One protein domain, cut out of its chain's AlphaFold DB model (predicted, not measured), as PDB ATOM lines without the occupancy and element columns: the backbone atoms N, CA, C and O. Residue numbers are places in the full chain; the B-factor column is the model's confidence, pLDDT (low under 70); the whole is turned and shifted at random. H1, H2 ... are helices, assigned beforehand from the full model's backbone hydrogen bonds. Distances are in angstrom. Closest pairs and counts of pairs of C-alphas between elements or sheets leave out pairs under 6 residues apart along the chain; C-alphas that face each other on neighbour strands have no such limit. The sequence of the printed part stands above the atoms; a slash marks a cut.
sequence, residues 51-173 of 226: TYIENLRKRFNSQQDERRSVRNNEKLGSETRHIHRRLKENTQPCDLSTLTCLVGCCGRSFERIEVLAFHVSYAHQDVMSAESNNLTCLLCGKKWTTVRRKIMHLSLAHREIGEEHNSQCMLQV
ATOM      1  N   THR A  51     -23.265  -5.221  72.658       89.97
ATOM      2  CA  THR A  51     -23.038  -5.430  71.225       89.97
ATOM      3  C   THR A  51     -24.257  -6.064  70.556       89.97
ATOM      4  O   THR A  51     -24.634  -5.677  69.447       89.97
ATOM      5  N   TYR A  52     -24.945  -6.980  71.243       89.79
ATOM      6  CA  TYR A  52     -26.193  -7.572  70.771       89.79
ATOM      7  C   TYR A  52     -27.314  -6.530  70.676       89.79
ATOM      8  O   TYR A  52     -27.975  -6.449  69.638       89.79
ATOM      9  N   ILE A  53     -27.498  -5.689  71.703       90.19
ATOM     10  CA  ILE A  53     -28.505  -4.612  71.684       90.19
ATOM     11  C   ILE A  53     -28.215  -3.619  70.556       90.19
ATOM     12  O   ILE A  53     -29.123  -3.244  69.810       90.19
ATOM     13  N   GLU A  54     -26.960  -3.203  70.386       92.38
ATOM     14  CA  GLU A  54     -26.565  -2.307  69.299       92.38
ATOM     15  C   GLU A  54     -26.808  -2.929  67.923       92.38
ATOM     16  O   GLU A  54     -27.337  -2.264  67.029       92.38
ATOM     17  N   ASN A  55     -26.485  -4.211  67.748       91.85
ATOM     18  CA  ASN A  55     -26.739  -4.935  66.505       91.85
ATOM     19  C   ASN A  55     -28.239  -5.072  66.217       91.85
ATOM     20  O   ASN A  55     -28.663  -4.873  65.076       91.85
ATOM     21  N   LEU A  56     -29.061  -5.343  67.235       91.56
ATOM     22  CA  LEU A  56     -30.518  -5.335  67.105       91.56
ATOM     23  C   LEU A  56     -31.041  -3.952  66.718       91.56
ATOM     24  O   LEU A  56     -31.849  -3.846  65.796       91.56
ATOM     25  N   ARG A  57     -30.552  -2.889  67.365       92.06
ATOM     26  CA  ARG A  57     -30.937  -1.506  67.057       92.06
ATOM     27  C   ARG A  57     -30.563  -1.130  65.626       92.06
ATOM     28  O   ARG A  57     -31.388  -0.558  64.918       92.06
ATOM     29  N   LYS A  58     -29.359  -1.493  65.172       91.90
ATOM     30  CA  LYS A  58     -28.904  -1.290  63.786       91.90
ATOM     31  C   LYS A  58     -29.806  -2.022  62.791       91.90
ATOM     32  O   LYS A  58     -30.277  -1.402  61.842       91.90
ATOM     33  N   ARG A  59     -30.112  -3.305  63.032       89.64
ATOM     34  CA  ARG A  59     -31.025  -4.094  62.181       89.64
ATOM     35  C   ARG A  59     -32.436  -3.506  62.154       89.64
ATOM     36  O   ARG A  59     -33.022  -3.392  61.084       89.64
ATOM     37  N   PHE A  60     -32.968  -3.102  63.306       89.95
ATOM     38  CA  PHE A  60     -34.296  -2.498  63.406       89.95
ATOM     39  C   PHE A  60     -34.376  -1.158  62.668       89.95
ATOM     40  O   PHE A  60     -35.319  -0.933  61.910       89.95
ATOM     41  N   ASN A  61     -33.375  -0.290  62.841       90.13
ATOM     42  CA  ASN A  61     -33.300   0.986  62.133       90.13
ATOM     43  C   ASN A  61     -33.172   0.778  60.621       90.13
ATOM     44  O   ASN A  61     -33.957   1.348  59.876       90.13
ATOM     45  N   SER A  62     -32.279  -0.111  60.176       84.13
ATOM     46  CA  SER A  62     -32.133  -0.460  58.757       84.13
ATOM     47  C   SER A  62     -33.456  -0.952  58.151       84.13
ATOM     48  O   SER A  62     -33.874  -0.454  57.108       84.13
ATOM     49  N   GLN A  63     -34.196  -1.822  58.848       84.00
ATOM     50  CA  GLN A  63     -35.524  -2.263  58.401       84.00
ATOM     51  C   GLN A  63     -36.562  -1.128  58.381       84.00
ATOM     52  O   GLN A  63     -37.429  -1.093  57.503       84.00
ATOM     53  N   GLN A  64     -36.523  -0.199  59.344       82.70
ATOM     54  CA  GLN A  64     -37.394   0.979  59.326       82.70
ATOM     55  C   GLN A  64     -37.072   1.908  58.156       82.70
ATOM     56  O   GLN A  64     -37.998   2.379  57.491       82.70
ATOM     57  N   ASP A  65     -35.793   2.147  57.889       79.91
ATOM     58  CA  ASP A  65     -35.326   3.013  56.813       79.91
ATOM     59  C   ASP A  65     -35.663   2.421  55.445       79.91
ATOM     60  O   ASP A  65     -36.169   3.134  54.578       79.91
ATOM     61  N   GLU A  66     -35.527   1.105  55.269       74.74
ATOM     62  CA  GLU A  66     -35.999   0.401  54.074       74.74
ATOM     63  C   GLU A  66     -37.507   0.588  53.864       74.74
ATOM     64  O   GLU A  66     -37.945   0.958  52.770       74.74
ATOM     65  N   ARG A  67     -38.318   0.404  54.916       76.03
ATOM     66  CA  ARG A  67     -39.777   0.603  54.853       76.03
ATOM     67  C   ARG A  67     -40.150   2.053  54.550       76.03
ATOM     68  O   ARG A  67     -41.087   2.293  53.786       76.03
ATOM     69  N   ARG A  68     -39.438   3.027  55.127       76.39
ATOM     70  CA  ARG A  68     -39.620   4.459  54.832       76.39
ATOM     71  C   ARG A  68     -39.223   4.774  53.394       76.39
ATOM     72  O   ARG A  68     -39.983   5.447  52.706       76.39
ATOM     73  N   SER A  69     -38.102   4.237  52.918       71.44
ATOM     74  CA  SER A  69     -37.630   4.377  51.536       71.44
ATOM     75  C   SER A  69     -38.648   3.833  50.537       71.44
ATOM     76  O   SER A  69     -38.943   4.512  49.557       71.44
ATOM     77  N   VAL A  70     -39.231   2.653  50.792       68.51
ATOM     78  CA  VAL A  70     -40.296   2.082  49.948       68.51
ATOM     79  C   VAL A  70     -41.488   3.036  49.888       68.51
ATOM     80  O   VAL A  70     -41.877   3.463  48.806       68.51
ATOM     81  N   ARG A  71     -42.011   3.452  51.049       68.56
ATOM     82  CA  ARG A  71     -43.175   4.353  51.120       68.56
ATOM     83  C   ARG A  71     -42.916   5.706  50.464       68.56
ATOM     84  O   ARG A  71     -43.809   6.253  49.831       68.56
ATOM     85  N   ASN A  72     -41.720   6.263  50.633       70.06
ATOM     86  CA  ASN A  72     -41.363   7.539  50.025       70.06
ATOM     87  C   ASN A  72     -41.291   7.392  48.506       70.06
ATOM     88  O   ASN A  72     -41.918   8.170  47.803       70.06
ATOM     89  N   ASN A  73     -40.615   6.360  48.002       69.42
ATOM     90  CA  ASN A  73     -40.511   6.117  46.567       69.42
ATOM     91  C   ASN A  73     -41.873   5.938  45.892       69.42
ATOM     92  O   ASN A  73     -42.075   6.500  44.817       69.42
ATOM     93  N   GLU A  74     -42.800   5.234  46.541       69.35
ATOM     94  CA  GLU A  74     -44.173   5.052  46.058       69.35
ATOM     95  C   GLU A  74     -44.991   6.351  46.057       69.35
ATOM     96  O   GLU A  74     -45.816   6.554  45.169       69.35
ATOM     97  N   LYS A  75     -44.753   7.254  47.017       67.38
ATOM     98  CA  LYS A  75     -45.442   8.553  47.102       67.38
ATOM     99  C   LYS A  75     -44.977   9.565  46.058       67.38
ATOM    100  O   LYS A  75     -45.761  10.425  45.679       67.38
ATOM    101  N   LEU A  76     -43.723   9.481  45.614       66.46
ATOM    102  CA  LEU A  76     -43.144  10.426  44.651       66.46
ATOM    103  C   LEU A  76     -43.745  10.293  43.234       66.46
ATOM    104  O   LEU A  76     -43.552  11.171  42.399       66.46
ATOM    105  N   GLY A  77     -44.476   9.214  42.938       74.09
ATOM    106  CA  GLY A  77     -45.151   9.048  41.648       74.09
ATOM    107  C   GLY A  77     -44.188   8.901  40.462       74.09
ATOM    108  O   GLY A  77     -43.033   8.490  40.623       74.09
ATOM    109  N   SER A  78     -44.692   9.200  39.263       83.16
ATOM    110  CA  SER A  78     -43.992   9.077  37.975       83.16
ATOM    111  C   SER A  78     -43.528  10.418  37.403       83.16
ATOM    112  O   SER A  78     -43.396  10.562  36.192       83.16
ATOM    113  N   GLU A  79     -43.303  11.414  38.258       87.72
ATOM    114  CA  GLU A  79     -42.796  12.716  37.825       87.72
ATOM    115  C   GLU A  79     -41.329  12.625  37.381       87.72
ATOM    116  O   GLU A  79     -40.488  12.023  38.059       87.72
ATOM    117  N   THR A  80     -40.998  13.316  36.289       90.31
ATOM    118  CA  THR A  80     -39.669  13.371  35.659       90.31
ATOM    119  C   THR A  80     -38.545  13.662  36.665       90.31
ATOM    120  O   THR A  80     -37.511  12.992  36.663       90.31
ATOM    121  N   ARG A  81     -38.750  14.601  37.605       91.37
ATOM    122  CA  ARG A  81     -37.759  14.947  38.646       91.37
ATOM    123  C   ARG A  81     -37.448  13.770  39.574       91.37
ATOM    124  O   ARG A  81     -36.307  13.604  40.010       91.37
ATOM    125  N   HIS A  82     -38.457  12.975  39.914       91.28
ATOM    126  CA  HIS A  82     -38.295  11.818  40.789       91.28
ATOM    127  C   HIS A  82     -37.647  10.656  40.050       91.28
ATOM    128  O   HIS A  82     -36.767  10.008  40.609       91.28
ATOM    129  N   ILE A  83     -37.993  10.459  38.779       92.53
ATOM    130  CA  ILE A  83     -37.341   9.473  37.912       92.53
ATOM    131  C   ILE A  83     -35.853   9.802  37.754       92.53
ATOM    132  O   ILE A  83     -35.010   8.937  37.982       92.53
ATOM    133  N   HIS A  84     -35.515  11.067  37.485       92.47
ATOM    134  CA  HIS A  84     -34.127  11.526  37.400       92.47
ATOM    135  C   HIS A  84     -33.350  11.243  38.685       92.47
ATOM    136  O   HIS A  84     -32.202  10.798  38.653       92.47
ATOM    137  N   ARG A  85     -33.972  11.494  39.841       90.23
ATOM    138  CA  ARG A  85     -33.359  11.189  41.134       90.23
ATOM    139  C   ARG A  85     -33.127   9.688  41.303       90.23
ATOM    140  O   ARG A  85     -32.013   9.305  41.632       90.23
ATOM    141  N   ARG A  86     -34.132   8.853  41.024       89.88
ATOM    142  CA  ARG A  86     -34.022   7.391  41.148       89.88
ATOM    143  C   ARG A  86     -32.978   6.798  40.209       89.88
ATOM    144  O   ARG A  86     -32.319   5.849  40.601       89.88
ATOM    145  N   LEU A  87     -32.819   7.339  38.999       90.04
ATOM    146  CA  LEU A  87     -31.756   6.926  38.081       90.04
ATOM    147  C   LEU A  87     -30.373   7.314  38.607       90.04
ATOM    148  O   LEU A  87     -29.473   6.487  38.584       90.04
ATOM    149  N   LYS A  88     -30.220   8.534  39.134       89.46
ATOM    150  CA  LYS A  88     -28.954   9.016  39.706       89.46
ATOM    151  C   LYS A  88     -28.541   8.267  40.979       89.46
ATOM    152  O   LYS A  88     -27.356   8.103  41.231       89.46
ATOM    153  N   GLU A  89     -29.512   7.882  41.802       84.76
ATOM    154  CA  GLU A  89     -29.291   7.102  43.028       84.76
ATOM    155  C   GLU A  89     -29.053   5.614  42.742       84.76
ATOM    156  O   GLU A  89     -28.576   4.893  43.618       84.76
ATOM    157  N   ASN A  90     -29.398   5.142  41.544       80.02
ATOM    158  CA  ASN A  90     -29.117   3.775  41.146       80.02
ATOM    159  C   ASN A  90     -27.640   3.620  40.774       80.02
ATOM    160  O   ASN A  90     -27.008   4.537  40.259       80.02
ATOM    161  N   THR A  91     -27.106   2.430  40.995       70.35
ATOM    162  CA  THR A  91     -25.720   2.049  40.682       70.35
ATOM    163  C   THR A  91     -25.448   1.927  39.184       70.35
ATOM    164  O   THR A  91     -24.299   1.832  38.759       70.35
ATOM    165  N   GLN A  92     -26.505   1.917  38.373       71.22
ATOM    166  CA  GLN A  92     -26.419   1.651  36.948       71.22
ATOM    167  C   GLN A  92     -25.871   2.859  36.186       71.22
ATOM    168  O   GLN A  92     -26.458   3.943  36.268       71.22
ATOM    169  N   PRO A  93     -24.795   2.695  35.396       80.09
ATOM    170  CA  PRO A  93     -24.250   3.794  34.622       80.09
ATOM    171  C   PRO A  93     -25.262   4.174  33.534       80.09
ATOM    172  O   PRO A  93     -25.531   3.421  32.598       80.09
ATOM    173  N   CYS A  94     -25.863   5.349  33.684       86.53
ATOM    174  CA  CYS A  94     -26.666   6.011  32.667       86.53
ATOM    175  C   CYS A  94     -26.131   7.430  32.518       86.53
ATOM    176  O   CYS A  94     -25.884   8.107  33.518       86.53
ATOM    177  N   ASP A  95     -25.987   7.893  31.284       88.66
ATOM    178  CA  ASP A  95     -25.737   9.303  31.031       88.66
ATOM    179  C   ASP A  95     -27.080  10.032  30.962       88.66
ATOM    180  O   ASP A  95     -27.838   9.889  30.006       88.66
ATOM    181  N   LEU A  96     -27.389  10.802  32.005       89.88
ATOM    182  CA  LEU A  96     -28.646  11.546  32.108       89.88
ATOM    183  C   LEU A  96     -28.669  12.802  31.233       89.88
ATOM    184  O   LEU A  96     -29.742  13.368  31.039       89.88
ATOM    185  N   SER A  97     -27.520  13.238  30.708       87.55
ATOM    186  CA  SER A  97     -27.455  14.385  29.798       87.55
ATOM    187  C   SER A  97     -27.881  14.003  28.381       87.55
ATOM    188  O   SER A  97     -28.646  14.729  27.754       87.55
ATOM    189  N   THR A  98     -27.448  12.830  27.913       87.88
ATOM    190  CA  THR A  98     -27.801  12.273  26.597       87.88
ATOM    191  C   THR A  98     -28.930  11.244  26.655       87.88
ATOM    192  O   THR A  98     -29.328  10.711  25.623       87.88
ATOM    193  N   LEU A  99     -29.437  10.951  27.859       90.13
ATOM    194  CA  LEU A  99     -30.435   9.915  28.133       90.13
ATOM    195  C   LEU A  99     -30.025   8.536  27.587       90.13
ATOM    196  O   LEU A  99     -30.836   7.799  27.028       90.13
ATOM    197  N   THR A 100     -28.754   8.178  27.787       89.50
ATOM    198  CA  THR A 100     -28.143   6.957  27.248       89.50
ATOM    199  C   THR A 100     -27.910   5.908  28.329       89.50
ATOM    200  O   THR A 100     -27.351   6.188  29.392       89.50
ATOM    201  N   CYS A 101     -28.303   4.668  28.044       89.77
ATOM    202  CA  CYS A 101     -28.017   3.509  28.875       89.77
ATOM    203  C   CYS A 101     -26.576   3.029  28.650       89.77
ATOM    204  O   CYS A 101     -26.220   2.593  27.554       89.77
ATOM    205  N   LEU A 102     -25.752   3.055  29.698       87.16
ATOM    206  CA  LEU A 102     -24.360   2.588  29.654       87.16
ATOM    207  C   LEU A 102     -24.177   1.238  30.367       87.16
ATOM    208  O   LEU A 102     -23.052   0.767  30.538       87.16
ATOM    209  N   VAL A 103     -25.273   0.588  30.771       84.48
ATOM    210  CA  VAL A 103     -25.240  -0.717  31.439       84.48
ATOM    211  C   VAL A 103     -24.749  -1.782  30.463       84.48
ATOM    212  O   VAL A 103     -25.340  -1.970  29.403       84.48
ATOM    213  N   GLY A 104     -23.676  -2.493  30.814       77.71
ATOM    214  CA  GLY A 104     -23.202  -3.667  30.069       77.71
ATOM    215  C   GLY A 104     -22.977  -3.435  28.569       77.71
ATOM    216  O   GLY A 104     -23.234  -4.337  27.780       77.71
ATOM    217  N   CYS A 105     -22.544  -2.233  28.170       76.25
ATOM    218  CA  CYS A 105     -22.389  -1.826  26.766       76.25
ATOM    219  C   CYS A 105     -23.704  -1.768  25.960       76.25
ATOM    220  O   CYS A 105     -23.675  -1.942  24.744       76.25
ATOM    221  N   CYS A 106     -24.849  -1.512  26.606       86.45
ATOM    222  CA  CYS A 106     -26.135  -1.373  25.919       86.45
ATOM    223  C   CYS A 106     -26.115  -0.251  24.867       86.45
ATOM    224  O   CYS A 106     -26.513  -0.478  23.727       86.45
ATOM    225  N   GLY A 107     -25.646   0.945  25.240       86.63
ATOM    226  CA  GLY A 107     -25.415   2.065  24.323       86.63
ATOM    227  C   GLY A 107     -26.674   2.691  23.717       86.63
ATOM    228  O   GLY A 107     -26.559   3.547  22.845       86.63
ATOM    229  N   ARG A 108     -27.868   2.280  24.152       88.53
ATOM    230  CA  ARG A 108     -29.147   2.798  23.653       88.53
ATOM    231  C   ARG A 108     -29.456   4.155  24.274       88.53
ATOM    232  O   ARG A 108     -29.425   4.281  25.499       88.53
ATOM    233  N   SER A 109     -29.753   5.147  23.443       91.50
ATOM    234  CA  SER A 109     -30.230   6.468  23.864       91.50
ATOM    235  C   SER A 109     -31.754   6.521  23.855       91.50
ATOM    236  O   SER A 109     -32.401   5.670  23.258       91.50
ATOM    237  N   PHE A 110     -32.368   7.476  24.542       92.24
ATOM    238  CA  PHE A 110     -33.823   7.625  24.528       92.24
ATOM    239  C   PHE A 110     -34.205   9.098  24.497       92.24
ATOM    240  O   PHE A 110     -33.499   9.941  25.036       92.24
ATOM    241  N   GLU A 111     -35.352   9.420  23.906       92.69
ATOM    242  CA  GLU A 111     -35.801  10.819  23.804       92.69
ATOM    243  C   GLU A 111     -36.287  11.390  25.141       92.69
ATOM    244  O   GLU A 111     -36.254  12.598  25.376       92.69
ATOM    245  N   ARG A 112     -36.771  10.515  26.031       94.24
ATOM    246  CA  ARG A 112     -37.363  10.891  27.317       94.24
ATOM    247  C   ARG A 112     -36.801  10.055  28.452       94.24
ATOM    248  O   ARG A 112     -36.550   8.856  28.309       94.24
ATOM    249  N   ILE A 113     -36.685  10.676  29.623       94.51
ATOM    250  CA  ILE A 113     -36.142  10.014  30.811       94.51
ATOM    251  C   ILE A 113     -37.040   8.879  31.312       94.51
ATOM    252  O   ILE A 113     -36.545   7.895  31.856       94.51
ATOM    253  N   GLU A 114     -38.353   8.981  31.105       95.26
ATOM    254  CA  GLU A 114     -39.314   7.928  31.420       95.26
ATOM    255  C   GLU A 114     -39.002   6.656  30.616       95.26
ATOM    256  O   GLU A 114     -38.987   5.554  31.168       95.26
ATOM    257  N   VAL A 115     -38.685   6.805  29.328       95.37
ATOM    258  CA  VAL A 115     -38.377   5.680  28.434       95.37
ATOM    259  C   VAL A 115     -37.044   5.041  28.825       95.37
ATOM    260  O   VAL A 115     -36.975   3.820  28.961       95.37
ATOM    261  N   LEU A 116     -36.023   5.847  29.141       94.10
ATOM    262  CA  LEU A 116     -34.757   5.348  29.694       94.10
ATOM    263  C   LEU A 116     -34.974   4.586  31.012       94.10
ATOM    264  O   LEU A 116     -34.451   3.489  31.204       94.10
ATOM    265  N   ALA A 117     -35.769   5.133  31.932       94.70
ATOM    266  CA  ALA A 117     -36.055   4.488  33.209       94.70
ATOM    267  C   ALA A 117     -36.814   3.166  33.044       94.70
ATOM    268  O   ALA A 117     -36.545   2.205  33.780       94.70
ATOM    269  N   PHE A 118     -37.743   3.099  32.086       95.42
ATOM    270  CA  PHE A 118     -38.401   1.856  31.694       95.42
ATOM    271  C   PHE A 118     -37.386   0.860  31.141       95.42
ATOM    272  O   PHE A 118     -37.322  -0.267  31.631       95.42
ATOM    273  N   HIS A 119     -36.554   1.293  30.192       94.59
ATOM    274  CA  HIS A 119     -35.526   0.475  29.566       94.59
ATOM    275  C   HIS A 119     -34.601  -0.161  30.605       94.59
ATOM    276  O   HIS A 119     -34.475  -1.380  30.638       94.59
ATOM    277  N   VAL A 120     -34.033   0.629  31.519       92.20
ATOM    278  CA  VAL A 120     -33.159   0.108  32.583       92.20
ATOM    279  C   VAL A 120     -33.928  -0.848  33.498       92.20
ATOM    280  O   VAL A 120     -33.442  -1.927  33.834       92.20
ATOM    281  N   SER A 121     -35.170  -0.505  33.857       92.36
ATOM    282  CA  SER A 121     -36.003  -1.357  34.713       92.36
ATOM    283  C   SER A 121     -36.375  -2.693  34.066       92.36
ATOM    284  O   SER A 121     -36.580  -3.658  34.807       92.36
ATOM    285  N   TYR A 122     -36.506  -2.740  32.740       93.39
ATOM    286  CA  TYR A 122     -36.989  -3.892  31.980       93.39
ATOM    287  C   TYR A 122     -35.852  -4.730  31.375       93.39
ATOM    288  O   TYR A 122     -35.868  -5.949  31.500       93.39
ATOM    289  N   ALA A 123     -34.846  -4.115  30.757       90.52
ATOM    290  CA  ALA A 123     -33.754  -4.818  30.084       90.52
ATOM    291  C   ALA A 123     -32.638  -5.258  31.045       90.52
ATOM    292  O   ALA A 123     -32.026  -6.300  30.839       90.52
ATOM    293  N   HIS A 124     -32.389  -4.501  32.120       89.08
ATOM    294  CA  HIS A 124     -31.252  -4.724  33.024       89.08
ATOM    295  C   HIS A 124     -31.676  -5.229  34.409       89.08
ATOM    296  O   HIS A 124     -31.139  -4.833  35.442       89.08
ATOM    297  N   GLN A 125     -32.657  -6.132  34.444       85.70
ATOM    298  CA  GLN A 125     -33.209  -6.678  35.688       85.70
ATOM    299  C   GLN A 125     -32.214  -7.537  36.473       85.70
ATOM    300  O   GLN A 125     -32.236  -7.512  37.706       85.70
ATOM    301  N   ASP A 126     -31.349  -8.264  35.770       76.46
ATOM    302  CA  ASP A 126     -30.378  -9.169  36.389       76.46
ATOM    303  C   ASP A 126     -29.319  -8.381  37.163       76.46
ATOM    304  O   ASP A 126     -29.016  -8.703  38.311       76.46
ATOM    305  N   VAL A 127     -28.854  -7.268  36.587       72.02
ATOM    306  CA  VAL A 127     -27.886  -6.375  37.239       72.02
ATOM    307  C   VAL A 127     -28.511  -5.712  38.471       72.02
ATOM    308  O   VAL A 127     -27.890  -5.656  39.527       72.02
ATOM    309  N   MET A 128     -29.784  -5.305  38.390       68.11
ATOM    310  CA  MET A 128     -30.505  -4.731  39.536       68.11
ATOM    311  C   MET A 128     -30.759  -5.735  40.675       68.11
ATOM    312  O   MET A 128     -30.909  -5.322  41.827       68.11
ATOM    313  N   SER A 129     -30.850  -7.032  40.368       65.77
ATOM    314  CA  SER A 129     -31.119  -8.077  41.368       65.77
ATOM    315  C   SER A 129     -29.890  -8.431  42.200       65.77
ATOM    316  O   SER A 129     -30.040  -8.848  43.345       65.77
ATOM    317  N   ALA A 130     -28.684  -8.268  41.649       63.72
ATOM    318  CA  ALA A 130     -27.451  -8.670  42.321       63.72
ATOM    319  C   ALA A 130     -27.128  -7.809  43.553       63.72
ATOM    320  O   ALA A 130     -26.557  -8.297  44.524       63.72
ATOM    321  N   GLU A 131     -27.506  -6.533  43.526       64.82
ATOM    322  CA  GLU A 131     -27.076  -5.554  44.530       64.82
ATOM    323  C   GLU A 131     -28.139  -5.259  45.588       64.82
ATOM    324  O   GLU A 131     -27.841  -4.717  46.653       64.82
ATOM    325  N   SER A 132     -29.398  -5.603  45.316       66.10
ATOM    326  CA  SER A 132     -30.491  -5.321  46.236       66.10
ATOM    327  C   SER A 132     -31.518  -6.446  46.237       66.10
ATOM    328  O   SER A 132     -32.034  -6.842  45.197       66.10
ATOM    329  N   ASN A 133     -31.910  -6.897  47.433       68.97
ATOM    330  CA  ASN A 133     -32.992  -7.878  47.618       68.97
ATOM    331  C   ASN A 133     -34.362  -7.382  47.104       68.97
ATOM    332  O   ASN A 133     -35.356  -8.105  47.178       68.97
ATOM    333  N   ASN A 134     -34.440  -6.135  46.633       75.70
ATOM    334  CA  ASN A 134     -35.666  -5.477  46.225       75.70
ATOM    335  C   ASN A 134     -35.523  -4.898  44.819       75.70
ATOM    336  O   ASN A 134     -34.863  -3.887  44.592       75.70
ATOM    337  N   LEU A 135     -36.275  -5.466  43.890       86.85
ATOM    338  CA  LEU A 135     -36.385  -4.969  42.532       86.85
ATOM    339  C   LEU A 135     -37.285  -3.743  42.506       86.85
ATOM    340  O   LEU A 135     -38.489  -3.852  42.721       86.85
ATOM    341  N   THR A 136     -36.710  -2.578  42.226       88.84
ATOM    342  CA  THR A 136     -37.445  -1.306  42.194       88.84
ATOM    343  C   THR A 136     -37.812  -0.929  40.756       88.84
ATOM    344  O   THR A 136     -37.003  -1.086  39.842       88.84
ATOM    345  N   CYS A 137     -39.034  -0.445  40.529       92.13
ATOM    346  CA  CYS A 137     -39.421   0.196  39.271       92.13
ATOM    347  C   CYS A 137     -38.918   1.639  39.288       92.13
ATOM    348  O   CYS A 137     -39.299   2.414  40.163       92.13
ATOM    349  N   LEU A 138     -38.086   2.021  38.321       92.02
ATOM    350  CA  LEU A 138     -37.500   3.364  38.296       92.02
ATOM    351  C   LEU A 138     -38.512   4.443  37.890       92.02
ATOM    352  O   LEU A 138     -38.348   5.605  38.264       92.02
ATOM    353  N   LEU A 139     -39.611   4.049  37.238       93.00
ATOM    354  CA  LEU A 139     -40.709   4.945  36.878       93.00
ATOM    355  C   LEU A 139     -41.550   5.376  38.079       93.00
ATOM    356  O   LEU A 139     -41.750   6.567  38.284       93.00
ATOM    357  N   CYS A 140     -42.037   4.435  38.891       91.68
ATOM    358  CA  CYS A 140     -42.975   4.742  39.980       91.68
ATOM    359  C   CYS A 140     -42.421   4.489  41.389       91.68
ATOM    360  O   CYS A 140     -43.085   4.801  42.372       91.68
ATOM    361  N   GLY A 141     -41.229   3.905  41.514       89.49
ATOM    362  CA  GLY A 141     -40.575   3.649  42.797       89.49
ATOM    363  C   GLY A 141     -41.102   2.441  43.580       89.49
ATOM    364  O   GLY A 141     -40.558   2.127  44.640       89.49
ATOM    365  N   LYS A 142     -42.126   1.737  43.080       89.62
ATOM    366  CA  LYS A 142     -42.628   0.497  43.693       89.62
ATOM    367  C   LYS A 142     -41.543  -0.580  43.713       89.62
ATOM    368  O   LYS A 142     -40.722  -0.648  42.795       89.62
ATOM    369  N   LYS A 143     -41.549  -1.424  44.747       89.11
ATOM    370  CA  LYS A 143     -40.559  -2.495  44.942       89.11
ATOM    371  C   LYS A 143     -41.213  -3.877  44.949       89.11
ATOM    372  O   LYS A 143     -42.322  -4.042  45.451       89.11
ATOM    373  N   TRP A 144     -40.501  -4.881  44.443       88.51
ATOM    374  CA  TRP A 144     -40.905  -6.288  44.483       88.51
ATOM    375  C   TRP A 144     -39.744  -7.179  44.897       88.51
ATOM    376  O   TRP A 144     -38.585  -6.876  44.648       88.51
ATOM    377  N   THR A 145     -40.085  -8.336  45.449       86.89
ATOM    378  CA  THR A 145     -39.127  -9.401  45.770       86.89
ATOM    379  C   THR A 145     -38.867 -10.344  44.595       86.89
ATOM    380  O   THR A 145     -37.973 -11.176  44.658       86.89
ATOM    381  N   THR A 146     -39.663 -10.261  43.523       88.22
ATOM    382  CA  THR A 146     -39.596 -11.192  42.387       88.22
ATOM    383  C   THR A 146     -39.598 -10.453  41.057       88.22
ATOM    384  O   THR A 146     -40.472  -9.608  40.829       88.22
ATOM    385  N   VAL A 147     -38.716 -10.877  40.153       90.58
ATOM    386  CA  VAL A 147     -38.591 -10.398  38.765       90.58
ATOM    387  C   VAL A 147     -39.935 -10.446  38.039       90.58
ATOM    388  O   VAL A 147     -40.419  -9.431  37.544       90.58
ATOM    389  N   ARG A 148     -40.632 -11.589  38.092       91.47
ATOM    390  CA  ARG A 148     -41.927 -11.787  37.418       91.47
ATOM    391  C   ARG A 148     -42.974 -10.721  37.770       91.47
ATOM    392  O   ARG A 148     -43.669 -10.231  36.884       91.47
ATOM    393  N   ARG A 149     -43.096 -10.347  39.051       91.99
ATOM    394  CA  ARG A 149     -44.056  -9.311  39.485       91.99
ATOM    395  C   ARG A 149     -43.656  -7.919  39.001       91.99
ATOM    396  O   ARG A 149     -44.539  -7.154  38.627       91.99
ATOM    397  N   LYS A 150     -42.354  -7.614  38.974       93.17
ATOM    398  CA  LYS A 150     -41.833  -6.354  38.431       93.17
ATOM    399  C   LYS A 150     -42.147  -6.234  36.939       93.17
ATOM    400  O   LYS A 150     -42.698  -5.221  36.527       93.17
ATOM    401  N   ILE A 151     -41.876  -7.281  36.155       92.96
ATOM    402  CA  ILE A 151     -42.170  -7.318  34.712       92.96
ATOM    403  C   ILE A 151     -43.659  -7.113  34.457       92.96
ATOM    404  O   ILE A 151     -44.033  -6.248  33.676       92.96
ATOM    405  N   MET A 152     -44.508  -7.867  35.158       94.70
ATOM    406  CA  MET A 152     -45.959  -7.736  35.031       94.70
ATOM    407  C   MET A 152     -46.440  -6.327  35.396       94.70
ATOM    408  O   MET A 152     -47.349  -5.792  34.772       94.70
ATOM    409  N   HIS A 153     -45.838  -5.702  36.408       94.46
ATOM    410  CA  HIS A 153     -46.147  -4.319  36.733       94.46
ATOM    411  C   HIS A 153     -45.722  -3.357  35.618       94.46
ATOM    412  O   HIS A 153     -46.520  -2.503  35.244       94.46
ATOM    413  N   LEU A 154     -44.503  -3.493  35.086       94.51
ATOM    414  CA  LEU A 154     -44.002  -2.657  33.994       94.51
ATOM    415  C   LEU A 154     -44.911  -2.758  32.762       94.51
ATOM    416  O   LEU A 154     -45.307  -1.730  32.224       94.51
ATOM    417  N   SER A 155     -45.312  -3.971  32.369       93.71
ATOM    418  CA  SER A 155     -46.152  -4.183  31.185       93.71
ATOM    419  C   SER A 155     -47.595  -3.697  31.346       93.71
ATOM    420  O   SER A 155     -48.207  -3.293  30.361       93.71
ATOM    421  N   LEU A 156     -48.150  -3.714  32.565       94.12
ATOM    422  CA  LEU A 156     -49.538  -3.303  32.811       94.12
ATOM    423  C   LEU A 156     -49.676  -1.829  33.208       94.12
ATOM    424  O   LEU A 156     -50.556  -1.140  32.706       94.12
ATOM    425  N   ALA A 157     -48.841  -1.343  34.127       93.26
ATOM    426  CA  ALA A 157     -48.965   0.007  34.681       93.26
ATOM    427  C   ALA A 157     -48.274   1.077  33.827       93.26
ATOM    428  O   ALA A 157     -48.607   2.253  33.935       93.26
ATOM    429  N   HIS A 158     -47.308   0.675  33.001       94.81
ATOM    430  CA  HIS A 158     -46.505   1.572  32.173       94.81
ATOM    431  C   HIS A 158     -46.558   1.167  30.700       94.81
ATOM    432  O   HIS A 158     -45.575   1.303  29.980       94.81
ATOM    433  N   ARG A 159     -47.721   0.669  30.261       95.41
ATOM    434  CA  ARG A 159     -47.939   0.144  28.911       95.41
ATOM    435  C   ARG A 159     -47.540   1.138  27.817       95.41
ATOM    436  O   ARG A 159     -46.763   0.772  26.952       95.41
ATOM    437  N   GLU A 160     -48.009   2.382  27.898       94.72
ATOM    438  CA  GLU A 160     -47.713   3.427  26.901       94.72
ATOM    439  C   GLU A 160     -46.209   3.723  26.803       94.72
ATOM    440  O   GLU A 160     -45.657   3.869  25.717       94.72
ATOM    441  N   ILE A 161     -45.511   3.748  27.943       95.21
ATOM    442  CA  ILE A 161     -44.054   3.936  27.979       95.21
ATOM    443  C   ILE A 161     -43.343   2.703  27.408       95.21
ATOM    444  O   ILE A 161     -42.311   2.841  26.762       95.21
ATOM    445  N   GLY A 162     -43.888   1.505  27.630       95.76
ATOM    446  CA  GLY A 162     -43.370   0.262  27.064       95.76
ATOM    447  C   GLY A 162     -43.529   0.175  25.544       95.76
ATOM    448  O   GLY A 162     -42.633  -0.325  24.870       95.76
ATOM    449  N   GLU A 163     -44.632   0.686  24.997       95.90
ATOM    450  CA  GLU A 163     -44.852   0.787  23.548       95.90
ATOM    451  C   GLU A 163     -43.833   1.751  22.911       95.90
ATOM    452  O   GLU A 163     -43.195   1.394  21.922       95.90
ATOM    453  N   GLU A 164     -43.587   2.901  23.547       95.62
ATOM    454  CA  GLU A 164     -42.561   3.867  23.125       95.62
ATOM    455  C   GLU A 164     -41.127   3.331  23.279       95.62
ATOM    456  O   GLU A 164     -40.256   3.534  22.437       95.62
ATOM    457  N   HIS A 165     -40.851   2.599  24.358       95.02
ATOM    458  CA  HIS A 165     -39.571   1.914  24.533       95.02
ATOM    459  C   HIS A 165     -39.318   0.921  23.396       95.02
ATOM    460  O   HIS A 165     -38.207   0.869  22.864       95.02
ATOM    461  N   ASN A 166     -40.340   0.158  23.005       94.13
ATOM    462  CA  ASN A 166     -40.238  -0.809  21.922       94.13
ATOM    463  C   ASN A 166     -39.968  -0.118  20.574       94.13
ATOM    464  O   ASN A 166     -39.039  -0.518  19.873       94.13
ATOM    465  N   SER A 167     -40.698   0.956  20.243       94.22
ATOM    466  CA  SER A 167     -40.474   1.711  19.000       94.22
ATOM    467  C   SER A 167     -39.044   2.260  18.919       94.22
ATOM    468  O   SER A 167     -38.344   1.989  17.942       94.22
ATOM    469  N   GLN A 168     -38.552   2.925  19.971       92.50
ATOM    470  CA  GLN A 168     -37.187   3.466  20.006       92.50
ATOM    471  C   GLN A 168     -36.127   2.357  19.946       92.50
ATOM    472  O   GLN A 168     -35.126   2.481  19.239       92.50
ATOM    473  N   CYS A 169     -36.350   1.230  20.630       90.22
ATOM    474  CA  CYS A 169     -35.427   0.101  20.567       90.22
ATOM    475  C   CYS A 169     -35.334  -0.530  19.175       90.22
ATOM    476  O   CYS A 169     -34.239  -0.961  18.802       90.22
ATOM    477  N   MET A 170     -36.445  -0.596  18.440       87.95
ATOM    478  CA  MET A 170     -36.490  -1.117  17.073       87.95
ATOM    479  C   MET A 170     -35.818  -0.174  16.068       87.95
ATOM    480  O   MET A 170     -35.137  -0.645  15.162       87.95
ATOM    481  N   LEU A 171     -35.930   1.143  16.256       86.76
ATOM    482  CA  LEU A 171     -35.235   2.128  15.416       86.76
ATOM    483  C   LEU A 171     -33.712   2.101  15.624       86.76
ATOM    484  O   LEU A 171     -32.942   2.292  14.691       86.76
ATOM    485  N   GLN A 172     -33.259   1.787  16.836       81.54
ATOM    486  CA  GLN A 172     -31.834   1.693  17.181       81.54
ATOM    487  C   GLN A 172     -31.195   0.341  16.853       81.54
ATOM    488  O   GLN A 172     -30.134   0.001  17.378       81.54
ATOM    489  N   VAL A 173     -31.843  -0.475  16.019       64.65
ATOM    490  CA  VAL A 173     -31.270  -1.745  15.544       64.65
ATOM    491  C   VAL A 173     -30.081  -1.497  14.601       64.65
ATOM    492  O   VAL A 173     -29.255  -2.391  14.397       64.65
TER     493      VAL A 173
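AT A GLANCE: This is residues 51 to 173 of the 226 residues of the protein "C2H2-type domain-containing protein" of Caenorhabditis elegans (UniProt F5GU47). A long straight helix, H1, sticks out with residues 51 to 65 from a compact body of five shorter helices and two long loops. H3 runs through the core of this body; H2 packs on it near its first residues, H6 crosses it at the end of the domain far from Thr 51, and the loop of residues 132 to 146 leads from H4 to H5. The printed part has 123 residues with six named helices, H1 to H6 in order, and no named strand: the class is all helix. It is compact, with a radius of gyration of the C-alphas of 15.7 A, and spans 57 by 28 by 27 A, the length made by the arm H1.

HOW THE PARTS SIT: H1, residues 51 to 75, touches no helix. H2, residues 80 to 89, is only just apart from H1, with the closest C-alphas 8.4 A apart. H3, residues 113 to 123, is the hub and touches three helices. H2 touches H3 at a steep tilt of 46 degrees, the same way; their closest C-alphas, those of Thr 80 and Ile 113, are 6.9 A apart. H4, residues 125 to 131, and H3 meet only through their link. H5, residues 147 to 157, only just touches H3, with 3 pairs of C-alphas within 8 A, the closest being those of Tyr 122 and Ile 151 at 6.8 A. H4 and H5 are close but not clearly touching, with the closest C-alphas, those of Gln 125 and Val 147, 7.2 A apart. H6, residues 159 to 171, touches H3 with residues 161 to 165 alone, about perpendicular at 82 degrees; the closest C-alphas, those of Val 115 and His 165, are 5.6 A apart. The helix packing is mostly crossed, but only just. Every O i to N i+4 pair is within hydrogen-bond range in H1, H2, H3, H5 and H6, and 2 of 3 are in H4.

IN THESE COORDINATES: H1 begins at C-alpha 51, (-23.038, -5.430, 71.225), and is 35.8 A long. H2 is 14.2 A long, H3 15.0 A, H4 10.8 A and H5 15.3 A. H6 is 18.6 A long and ends at C-alpha 171, (-35.235, 2.128, 15.416).

THE WHOLE: The C-alphas of Thr 51 and Leu 171, the two farthest apart, are 57.6 A apart. The printed part has no cut. The links H2 to H3 and H4 to H5 are long, with 23 and 15 residues. Residues 70 to 71, 73 to 76, 128 to 133 and 173 have pLDDT under 70; the mean of the printed part is 86.3.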